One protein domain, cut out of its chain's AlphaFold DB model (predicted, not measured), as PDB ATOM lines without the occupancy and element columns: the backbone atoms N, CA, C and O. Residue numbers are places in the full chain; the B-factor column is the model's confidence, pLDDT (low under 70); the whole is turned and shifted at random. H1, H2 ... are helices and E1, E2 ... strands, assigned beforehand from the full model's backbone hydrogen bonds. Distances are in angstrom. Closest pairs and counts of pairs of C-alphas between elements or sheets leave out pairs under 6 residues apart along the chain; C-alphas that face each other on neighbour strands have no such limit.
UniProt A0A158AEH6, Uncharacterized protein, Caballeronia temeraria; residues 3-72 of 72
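AT A GLANCE: This is residues 3 to 72 of the 72 residues of an uncharacterized protein of Caballeronia temeraria (UniProt A0A158AEH6). One five-stranded sheet is covered on one face by two helices, H1 and H3, side by side and running opposite ways, while its other face is bare; the short helix H2 only grazes the sheet. From edge to edge the strands' lines turn by 88 degrees, and the hairpin of E4 and E5 makes the sheet's long strands. The printed part has 70 residues with three named helices and five named strands, along the chain E1 H1 H2 E2 E3 H3 E4 E5, and its class is mixed, helices and strands. The sheet's order is E1 E5 E4 E2 E3, mixed, and the whole is compact, with a radius of gyration of the C-alphas of 10.7 A and spans of 27 by 21 by 21 A.

HOW THE PARTS SIT: Start at the inner strands E4, residues 55 to 62, and E5, residues 65 to 71, an antiparallel hairpin in which N 69 and O 58 are 2.8 A apart. Beside E5 look for the edge strand E1, residues 3 to 6, parallel to it, with N 4 and O 68 at 2.9 A. Beside E4 find E2, residues 31 to 34, antiparallel, with N 33 and O 57 at 2.8 A. E2 forms a hairpin with the edge strand E3, residues 39 to 41, where N 32 and O 40 are 2.8 A apart. H1, residues 8 to 21, is on the sheet over E5 and E4 at a height of 10.3 A. H3, residues 43 to 51, is on the same face over E2 at a height of 8.8 A. H1 and H3 touch at a shallow tilt of 20 degrees, opposite ways; their closest C-alphas, of Leu 15 and Leu 47, are 6.6 A apart. H2, residues 24 to 28, grazes the sheet with residues 25 to 28. E1, H1 H2, E2 and E3, H3, E4 are split strand-helix-strand units, two strands running the same way with other strands between them, each with a right-handed crossover. In H1, H2 and H3 every O i to N i+4 pair is within hydrogen-bond range.

IN THESE COORDINATES: Find C-alpha 3 at (-44.586, 8.755, -4.165), where E1 begins. H1 runs 20.1 A from C-alpha 8 at (-46.360, 23.348, -8.611), and H3 is 12.2 A long. E4 is 20.5 A long and E5 19.4 A, ending with C-alpha 71 at (-45.809, 17.995, -10.215).

THE WHOLE: Look at Glu 21 and Asp 36 for the two C-alphas farthest apart, 30.2 A. The printed part has no cut, and the seven links are tight. The mean pLDDT of the printed part is 92.4, with residues 63 to 64 under 70.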
ATOM      1  N   ARG A   3     -44.182   7.986  -2.979       92.38
ATOM      2  CA  ARG A   3     -44.586   8.755  -4.165       92.38
ATOM      3  C   ARG A   3     -45.709   9.716  -3.798       92.38
ATOM      4  O   ARG A   3     -46.726   9.289  -3.259       92.38
ATOM      5  N   TYR A   4     -45.532  10.990  -4.123       93.62
ATOM      6  CA  TYR A   4     -46.492  12.054  -3.848       93.62
ATOM      7  C   TYR A   4     -46.869  12.775  -5.136       93.62
ATOM      8  O   TYR A   4     -46.027  12.955  -6.012       93.62
ATOM      9  N   PHE A   5     -48.109  13.245  -5.214       95.69
ATOM     10  CA  PHE A   5     -48.581  14.140  -6.268       95.69
ATOM     11  C   PHE A   5     -48.945  15.481  -5.642       95.69
ATOM     12  O   PHE A   5     -49.580  15.528  -4.590       95.69
ATOM     13  N   THR A   6     -48.519  16.573  -6.262       96.56
ATOM     14  CA  THR A   6     -48.805  17.919  -5.772       96.56
ATOM     15  C   THR A   6     -48.826  18.914  -6.920       96.56
ATOM     16  O   THR A   6     -48.166  18.724  -7.934       96.56
ATOM     17  N   THR A   7     -49.495  20.043  -6.709       96.88
ATOM     18  CA  THR A   7     -49.371  21.198  -7.599       96.88
ATOM     19  C   THR A   7     -47.956  21.768  -7.559       96.88
ATOM     20  O   THR A   7     -47.235  21.622  -6.560       96.88
ATOM     21  N   ARG A   8     -47.592  22.538  -8.590       95.75
ATOM     22  CA  ARG A   8     -46.360  23.348  -8.611       95.75
ATOM     23  C   ARG A   8     -46.142  24.167  -7.336       95.75
ATOM     24  O   ARG A   8     -45.031  24.206  -6.814       95.75
ATOM     25  N   GLN A   9     -47.188  24.805  -6.804       96.25
ATOM     26  CA  GLN A   9     -47.067  25.594  -5.575       96.25
ATOM     27  C   GLN A   9     -46.756  24.719  -4.354       96.25
ATOM     28  O   GLN A   9     -45.918  25.098  -3.537       96.25
ATOM     29  N   GLY A  10     -47.381  23.544  -4.235       96.69
ATOM     30  CA  GLY A  10     -47.073  22.606  -3.154       96.69
ATOM     31  C   GLY A  10     -45.658  22.028  -3.264       96.69
ATOM     32  O   GLY A  10     -44.941  21.963  -2.267       96.69
ATOM     33  N   ALA A  11     -45.197  21.735  -4.483       96.44
ATOM     34  CA  ALA A  11     -43.818  21.328  -4.746       96.44
ATOM     35  C   ALA A  11     -42.809  22.415  -4.327       96.44
ATOM     36  O   ALA A  11     -41.825  22.122  -3.646       96.44
ATOM     37  N   VAL A  12     -43.084  23.686  -4.658       96.56
ATOM     38  CA  VAL A  12     -42.251  24.826  -4.237       96.56
ATOM     39  C   VAL A  12     -42.212  24.938  -2.716       96.56
ATOM     40  O   VAL A  12     -41.132  25.105  -2.153       96.56
ATOM     41  N   ARG A  13     -43.360  24.814  -2.035       96.06
ATOM     42  CA  ARG A  13     -43.420  24.837  -0.563       96.06
ATOM     43  C   ARG A  13     -42.570  23.726   0.052       96.06
ATOM     44  O   ARG A  13     -41.823  24.000   0.986       96.06
ATOM     45  N   ARG A  14     -42.612  22.511  -0.504       94.19
ATOM     46  CA  ARG A  14     -41.803  21.379  -0.024       94.19
ATOM     47  C   ARG A  14     -40.305  21.630  -0.185       94.19
ATOM     48  O   ARG A  14     -39.559  21.458   0.773       94.19
ATOM     49  N   LEU A  15     -39.858  22.099  -1.352       94.88
ATOM     50  CA  LEU A  15     -38.446  22.449  -1.555       94.88
ATOM     51  C   LEU A  15     -38.001  23.618  -0.665       94.88
ATOM     52  O   LEU A  15     -36.874  23.621  -0.187       94.88
ATOM     53  N   MET A  16     -38.869  24.595  -0.392       95.81
ATOM     54  CA  MET A  16     -38.558  25.677   0.549       95.81
ATOM     55  C   MET A  16     -38.411  25.177   1.993       95.81
ATOM     56  O   MET A  16     -37.516  25.644   2.692       95.81
ATOM     57  N   ALA A  17     -39.234  24.216   2.424       93.56
ATOM     58  CA  ALA A  17     -39.081  23.570   3.730       93.56
ATOM     59  C   ALA A  17     -37.738  22.830   3.822       93.56
ATOM     60  O   ALA A  17     -36.959  23.073   4.740       93.56
ATOM     61  N   ILE A  18     -37.390  22.045   2.795       91.94
ATOM     62  CA  ILE A  18     -36.084  21.375   2.708       91.94
ATOM     63  C   ILE A  18     -34.934  22.388   2.731       91.94
ATOM     64  O   ILE A  18     -33.926  22.164   3.392       91.94
ATOM     65  N   LYS A  19     -35.061  23.519   2.032       92.94
ATOM     66  CA  LYS A  19     -34.037  24.568   2.048       92.94
ATOM     67  C   LYS A  19     -33.837  25.159   3.443       92.94
ATOM     68  O   LYS A  19     -32.727  25.548   3.781       92.94
ATOM     69  N   ARG A  20     -34.908  25.268   4.229       93.31
ATOM     70  CA  ARG A  20     -34.871  25.840   5.577       93.31
ATOM     71  C   ARG A  20     -34.325  24.855   6.611       93.31
ATOM     72  O   ARG A  20     -33.583  25.272   7.492       93.31
ATOM     73  N   GLU A  21     -34.710  23.588   6.512       89.94
ATOM     74  CA  GLU A  21     -34.514  22.583   7.569       89.94
ATOM     75  C   GLU A  21     -33.454  21.530   7.213       89.94
ATOM     76  O   GLU A  21     -32.840  20.933   8.094       89.94
ATOM     77  N   GLY A  22     -33.216  21.296   5.922       85.50
ATOM     78  CA  GLY A  22     -32.298  20.276   5.429       85.50
ATOM     79  C   GLY A  22     -30.834  20.708   5.487       85.50
ATOM     80  O   GLY A  22     -30.503  21.878   5.269       85.50
ATOM     81  N   THR A  23     -29.952  19.737   5.721       89.12
ATOM     82  CA  THR A  23     -28.492  19.911   5.667       89.12
ATOM     83  C   THR A  23     -28.014  20.173   4.239       89.12
ATOM     84  O   THR A  23     -28.665  19.761   3.280       89.12
ATOM     85  N   GLU A  24     -26.848  20.800   4.069       86.06
ATOM     86  CA  GLU A  24     -26.239  21.005   2.740       86.06
ATOM     87  C   GLU A  24     -26.096  19.690   1.957       86.06
ATOM     88  O   GLU A  24     -26.439  19.623   0.776       86.06
ATOM     89  N   ALA A  25     -25.689  18.609   2.636       85.19
ATOM     90  CA  ALA A  25     -25.620  17.278   2.040       85.19
ATOM     91  C   ALA A  25     -26.988  16.823   1.514       85.19
ATOM     92  O   ALA A  25     -27.087  16.360   0.382       85.19
ATOM     93  N   PHE A  26     -28.061  17.016   2.286       86.75
ATOM     94  CA  PHE A  26     -29.410  16.682   1.839       86.75
ATOM     95  C   PHE A  26     -29.832  17.522   0.628       86.75
ATOM     96  O   PHE A  26     -30.344  16.984  -0.354       86.75
ATOM     97  N   ARG A  27     -29.572  18.833   0.649       91.19
ATOM     98  CA  ARG A  27     -29.894  19.743  -0.465       91.19
ATOM     99  C   ARG A  27     -29.184  19.347  -1.762       91.19
ATOM    100  O   ARG A  27     -29.783  19.456  -2.832       91.19
ATOM    101  N   ALA A  28     -27.958  18.831  -1.670       88.38
ATOM    102  CA  ALA A  28     -27.206  18.320  -2.815       88.38
ATOM    103  C   ALA A  28     -27.813  17.037  -3.420       88.38
ATOM    104  O   ALA A  28     -27.651  16.794  -4.613       88.38
ATOM    105  N   THR A  29     -28.552  16.239  -2.637       90.75
ATOM    106  CA  THR A  29     -29.199  15.005  -3.129       90.75
ATOM    107  C   THR A  29     -30.498  15.236  -3.900       90.75
ATOM    108  O   THR A  29     -31.058  14.283  -4.447       90.75
ATOM    109  N   VAL A  30     -31.001  16.475  -3.949       95.12
ATOM    110  CA  VAL A  30     -32.233  16.793  -4.675       95.12
ATOM    111  C   VAL A  30     -31.979  16.709  -6.178       95.12
ATOM    112  O   VAL A  30     -31.101  17.391  -6.705       95.12
ATOM    113  N   ILE A  31     -32.773  15.895  -6.871       96.56
ATOM    114  CA  ILE A  31     -32.694  15.709  -8.325       96.56
ATOM    115  C   ILE A  31     -34.070  15.989  -8.912       96.56
ATOM    116  O   ILE A  31     -35.048  15.354  -8.528       96.56
ATOM    117  N   GLY A  32     -34.158  16.945  -9.827       97.31
ATOM    118  CA  GLY A  32     -35.359  17.245 -10.595       97.31
ATOM    119  C   GLY A  32     -35.265  16.661 -11.997       97.31
ATOM    120  O   GLY A  32     -34.226  16.778 -12.639       97.31
ATOM    121  N   ARG A  33     -36.354  16.078 -12.488       97.88
ATOM    122  CA  ARG A  33     -36.507  15.629 -13.872       97.88
ATOM    123  C   ARG A  33     -37.425  16.595 -14.611       97.88
ATOM    124  O   ARG A  33     -38.518  16.909 -14.133       97.88
ATOM    125  N   GLN A  34     -36.982  17.066 -15.767       96.06
ATOM    126  CA  GLN A  34     -37.781  17.894 -16.664       96.06
ATOM    127  C   GLN A  34     -38.642  17.034 -17.598       96.06
ATOM    128  O   GLN A  34     -38.414  15.830 -17.740       96.06
ATOM    129  N   SER A  35     -39.634  17.649 -18.245       88.38
ATOM    130  CA  SER A  35     -40.531  16.959 -19.189       88.38
ATOM    131  C   SER A  35     -39.815  16.423 -20.432       88.38
ATOM    132  O   SER A  35     -40.278  15.459 -21.031       88.38
ATOM    133  N   ASP A  36     -38.677  17.016 -20.801       90.94
ATOM    134  CA  ASP A  36     -37.799  16.545 -21.882       90.94
ATOM    135  C   ASP A  36     -36.878  15.385 -21.452       90.94
ATOM    136  O   ASP A  36     -36.080  14.884 -22.241       90.94
ATOM    137  N   GLY A  37     -36.979  14.950 -20.193       91.69
ATOM    138  CA  GLY A  37     -36.165  13.886 -19.623       91.69
ATOM    139  C   GLY A  37     -34.802  14.335 -19.094       91.69
ATOM    140  O   GLY A  37     -34.092  13.490 -18.551       91.69
ATOM    141  N   SER A  38     -34.438  15.616 -19.189       95.88
ATOM    142  CA  SER A  38     -33.192  16.134 -18.617       95.88
ATOM    143  C   SER A  38     -33.239  16.203 -17.086       95.88
ATOM    144  O   SER A  38     -34.301  16.360 -16.474       95.88
ATOM    145  N   GLU A  39     -32.069  16.083 -16.450       97.31
ATOM    146  CA  GLU A  39     -31.923  16.127 -14.992       97.31
ATOM    147  C   GLU A  39     -31.295  17.434 -14.507       97.31
ATOM    148  O   GLU A  39     -30.400  18.010 -15.126       97.31
ATOM    149  N   VAL A  40     -31.775  17.894 -13.356       96.81
ATOM    150  CA  VAL A  40     -31.321  19.096 -12.664       96.81
ATOM    151  C   VAL A  40     -30.917  18.694 -11.255       96.81
ATOM    152  O   VAL A  40     -31.739  18.202 -10.490       96.81
ATOM    153  N   PHE A  41     -29.655  18.918 -10.907       96.25
ATOM    154  CA  PHE A  41     -29.092  18.520  -9.619       96.25
ATOM    155  C   PHE A  41     -29.012  19.702  -8.656       96.25
ATOM    156  O   PHE A  41     -28.649  20.813  -9.054       96.25
ATOM    157  N   GLY A  42     -29.296  19.432  -7.387       95.75
ATOM    158  CA  GLY A  42     -29.221  20.389  -6.295       95.75
ATOM    159  C   GLY A  42     -30.508  21.190  -6.112       95.75
ATOM    160  O   GLY A  42     -31.153  21.630  -7.069       95.75
ATOM    161  N   LEU A  43     -30.862  21.407  -4.846       96.50
ATOM    162  CA  LEU A  43     -32.109  22.046  -4.445       96.50
ATOM    163  C   LEU A  43     -32.338  23.401  -5.122       96.50
ATOM    164  O   LEU A  43     -33.432  23.660  -5.617       96.50
ATOM    165  N   GLU A  44     -31.333  24.272  -5.159       95.75
ATOM    166  CA  GLU A  44     -31.462  25.640  -5.665       95.75
ATOM    167  C   GLU A  44     -31.806  25.652  -7.155       95.75
ATOM    168  O   GLU A  44     -32.681  26.404  -7.592       95.75
ATOM    169  N   ARG A  45     -31.152  24.783  -7.934       96.81
ATOM    170  CA  ARG A  45     -31.384  24.672  -9.378       96.81
ATOM    171  C   ARG A  45     -32.745  24.048  -9.656       96.81
ATOM    172  O   ARG A  45     -33.474  24.559 -10.505       96.81
ATOM    173  N   VAL A  46     -33.123  23.007  -8.913       97.50
ATOM    174  CA  VAL A  46     -34.449  22.383  -9.034       97.50
ATOM    175  C   VAL A  46     -35.547  23.381  -8.673       97.50
ATOM    176  O   VAL A  46     -36.513  23.514  -9.418       97.50
ATOM    177  N   LEU A  47     -35.384  24.151  -7.596       97.31
ATOM    178  CA  LEU A  47     -36.337  25.182  -7.187       97.31
ATOM    179  C   LEU A  47     -36.496  26.274  -8.257       97.31
ATOM    180  O   LEU A  47     -37.619  26.707  -8.521       97.31
ATOM    181  N   LEU A  48     -35.398  26.704  -8.888       96.88
ATOM    182  CA  LEU A  48     -35.432  27.672  -9.986       96.88
ATOM    183  C   LEU A  48     -36.241  27.140 -11.178       96.88
ATOM    184  O   LEU A  48     -37.159  27.815 -11.641       96.88
ATOM    185  N   GLN A  49     -35.942  25.922 -11.641       96.69
ATOM    186  CA  GLN A  49     -36.633  25.311 -12.784       96.69
ATOM    187  C   GLN A  49     -38.099  24.972 -12.465       96.69
ATOM    188  O   GLN A  49     -38.974  25.083 -13.323       96.69
ATOM    189  N   LEU A  50     -38.399  24.612 -11.215       95.69
ATOM    190  CA  LEU A  50     -39.758  24.328 -10.763       95.69
ATOM    191  C   LEU A  50     -40.642  25.579 -10.808       95.69
ATOM    192  O   LEU A  50     -41.791  25.503 -11.239       95.69
ATOM    193  N   ARG A  51     -40.115  26.742 -10.402       95.00
ATOM    194  CA  ARG A  51     -40.857  28.016 -10.429       95.00
ATOM    195  C   ARG A  51     -41.287  28.415 -11.840       95.00
ATOM    196  O   ARG A  51     -42.382  28.942 -11.999       95.00
ATOM    197  N   VAL A  52     -40.465  28.114 -12.844       94.31
ATOM    198  CA  VAL A  52     -40.774  28.364 -14.263       94.31
ATOM    199  C   VAL A  52     -41.515  27.201 -14.939       94.31
ATOM    200  O   VAL A  52     -41.708  27.221 -16.149       94.31
ATOM    201  N   GLY A  53     -41.944  26.191 -14.174       94.06
ATOM    202  CA  GLY A  53     -42.794  25.106 -14.667       94.06
ATOM    203  C   GLY A  53     -42.083  24.055 -15.521       94.06
ATOM    204  O   GLY A  53     -42.742  23.389 -16.309       94.06
ATOM    205  N   ARG A  54     -40.761  23.900 -15.382       95.19
ATOM    206  CA  ARG A  54     -39.969  22.950 -16.186       95.19
ATOM    207  C   ARG A  54     -39.751  21.589 -15.531       95.19
ATOM    208  O   ARG A  54     -39.368  20.649 -16.214       95.19
ATOM    209  N   ILE A  55     -39.975  21.473 -14.224       97.44
ATOM    210  CA  ILE A  55     -39.811  20.217 -13.479       97.44
ATOM    211  C   ILE A  55     -41.117  19.417 -13.514       97.44
ATOM    212  O   ILE A  55     -42.141  19.909 -13.043       97.44
ATOM    213  N   ALA A  56     -41.050  18.183 -14.019       97.00
ATOM    214  CA  ALA A  56     -42.154  17.222 -14.031       97.00
ATOM    215  C   ALA A  56     -42.240  16.433 -12.712       97.00
ATOM    216  O   ALA A  56     -43.324  16.188 -12.186       97.00
ATOM    217  N   TYR A  57     -41.091  16.057 -12.146       97.12
ATOM    218  CA  TYR A  57     -41.000  15.491 -10.801       97.12
ATOM    219  C   TYR A  57     -39.618  15.735 -10.202       97.12
ATOM    220  O   TYR A  57     -38.660  16.011 -10.922       97.12
ATOM    221  N   PHE A  58     -39.486  15.618  -8.885       96.81
ATOM    222  CA  PHE A  58     -38.181  15.606  -8.229       96.81
ATOM    223  C   PHE A  58     -38.099  14.511  -7.174       96.81
ATOM    224  O   PHE A  58     -39.114  14.093  -6.618       96.81
ATOM    225  N   SER A  59     -36.882  14.059  -6.892       95.19
ATOM    226  CA  SER A  59     -36.581  13.189  -5.766       95.19
ATOM    227  C   SER A  59     -35.778  13.928  -4.707       95.19
ATOM    228  O   SER A  59     -34.837  14.651  -5.037       95.19
ATOM    229  N   CYS A  60     -36.120  13.712  -3.445       90.31
ATOM    230  CA  CYS A  60     -35.395  14.221  -2.283       90.31
ATOM    231  C   CYS A  60     -35.439  13.168  -1.176       90.31
ATOM    232  O   CYS A  60     -36.444  12.471  -1.047       90.31
ATOM    233  N   GLY A  61     -34.377  13.032  -0.389       80.38
ATOM    234  CA  GLY A  61     -34.327  11.994   0.633       80.38
ATOM    235  C   GLY A  61     -32.938  11.411   0.830       80.38
ATOM    236  O   GLY A  61     -32.032  11.615   0.021       80.38
ATOM    237  N   ASN A  62     -32.788  10.653   1.905       70.75
ATOM    238  CA  ASN A  62     -31.549   9.971   2.252       70.75
ATOM    239  C   ASN A  62     -31.425   8.711   1.373       70.75
ATOM    240  O   ASN A  62     -32.411   8.264   0.785       70.75
ATOM    241  N   SER A  63     -30.241   8.094   1.297       66.38
ATOM    242  CA  SER A  63     -30.024   6.863   0.509       66.38
ATOM    243  C   SER A  63     -31.027   5.744   0.826       66.38
ATOM    244  O   SER A  63     -31.381   4.976  -0.066       66.38
ATOM    245  N   SER A  64     -31.516   5.691   2.066       67.38
ATOM    246  CA  SER A  64     -32.478   4.694   2.546       67.38
ATOM    247  C   SER A  64     -33.950   5.084   2.343       67.38
ATOM    248  O   SER A  64     -34.801   4.203   2.297       67.38
ATOM    249  N   ASP A  65     -34.258   6.375   2.185       72.19
ATOM    250  CA  ASP A  65     -35.627   6.893   2.080       72.19
ATOM    251  C   ASP A  65     -35.690   8.058   1.094       72.19
ATOM    252  O   ASP A  65     -35.663   9.235   1.455       72.19
ATOM    253  N   ARG A  66     -35.751   7.709  -0.194       83.62
ATOM    254  CA  ARG A  66     -36.065   8.658  -1.264       83.62
ATOM    255  C   ARG A  66     -37.569   8.851  -1.375       83.62
ATOM    256  O   ARG A  66     -38.309   7.891  -1.584       83.62
ATOM    257  N   ASP A  67     -37.998  10.099  -1.342       90.62
ATOM    258  CA  ASP A  67     -39.322  10.507  -1.781       90.62
ATOM    259  C   ASP A  67     -39.258  10.945  -3.242       90.62
ATOM    260  O   ASP A  67     -38.300  11.597  -3.655       90.62
ATOM    261  N   ILE A  68     -40.295  10.623  -4.013       94.19
ATOM    262  CA  ILE A  68     -40.520  11.149  -5.360       94.19
ATOM    263  C   ILE A  68     -41.784  11.999  -5.338       94.19
ATOM    264  O   ILE A  68     -42.838  11.558  -4.880       94.19
ATOM    265  N   VAL A  69     -41.685  13.217  -5.856       95.81
ATOM    266  CA  VAL A  69     -42.758  14.208  -5.855       95.81
ATOM    267  C   VAL A  69     -43.067  14.599  -7.294       95.81
ATOM    268  O   VAL A  69     -42.275  15.288  -7.936       95.81
ATOM    269  N   PHE A  70     -44.217  14.152  -7.790       96.25
ATOM    270  CA  PHE A  70     -44.753  14.485  -9.107       96.25
ATOM    271  C   PHE A  70     -45.489  15.824  -9.064       96.25
ATOM    272  O   PHE A  70     -46.242  16.100  -8.124       96.25
ATOM    273  N   VAL A  71     -45.259  16.645 -10.088       95.62
ATOM    274  CA  VAL A  71     -45.809  17.995 -10.215       95.62
ATOM    275  C   VAL A  71     -46.927  17.991 -11.252       95.62
ATOM    276  O   VAL A  71     -46.685  17.653 -12.411       95.62
ATOM    277  N   SER A  72     -48.131  18.381 -10.831       88.31
ATOM    278  CA  SER A  72     -49.286  18.653 -11.693       88.31
ATOM    279  C   SER A  72     -49.495  20.140 -11.976       88.31
ATOM    280  O   SER A  72     -49.065  21.004 -11.161       88.31
TER     281      SER A  72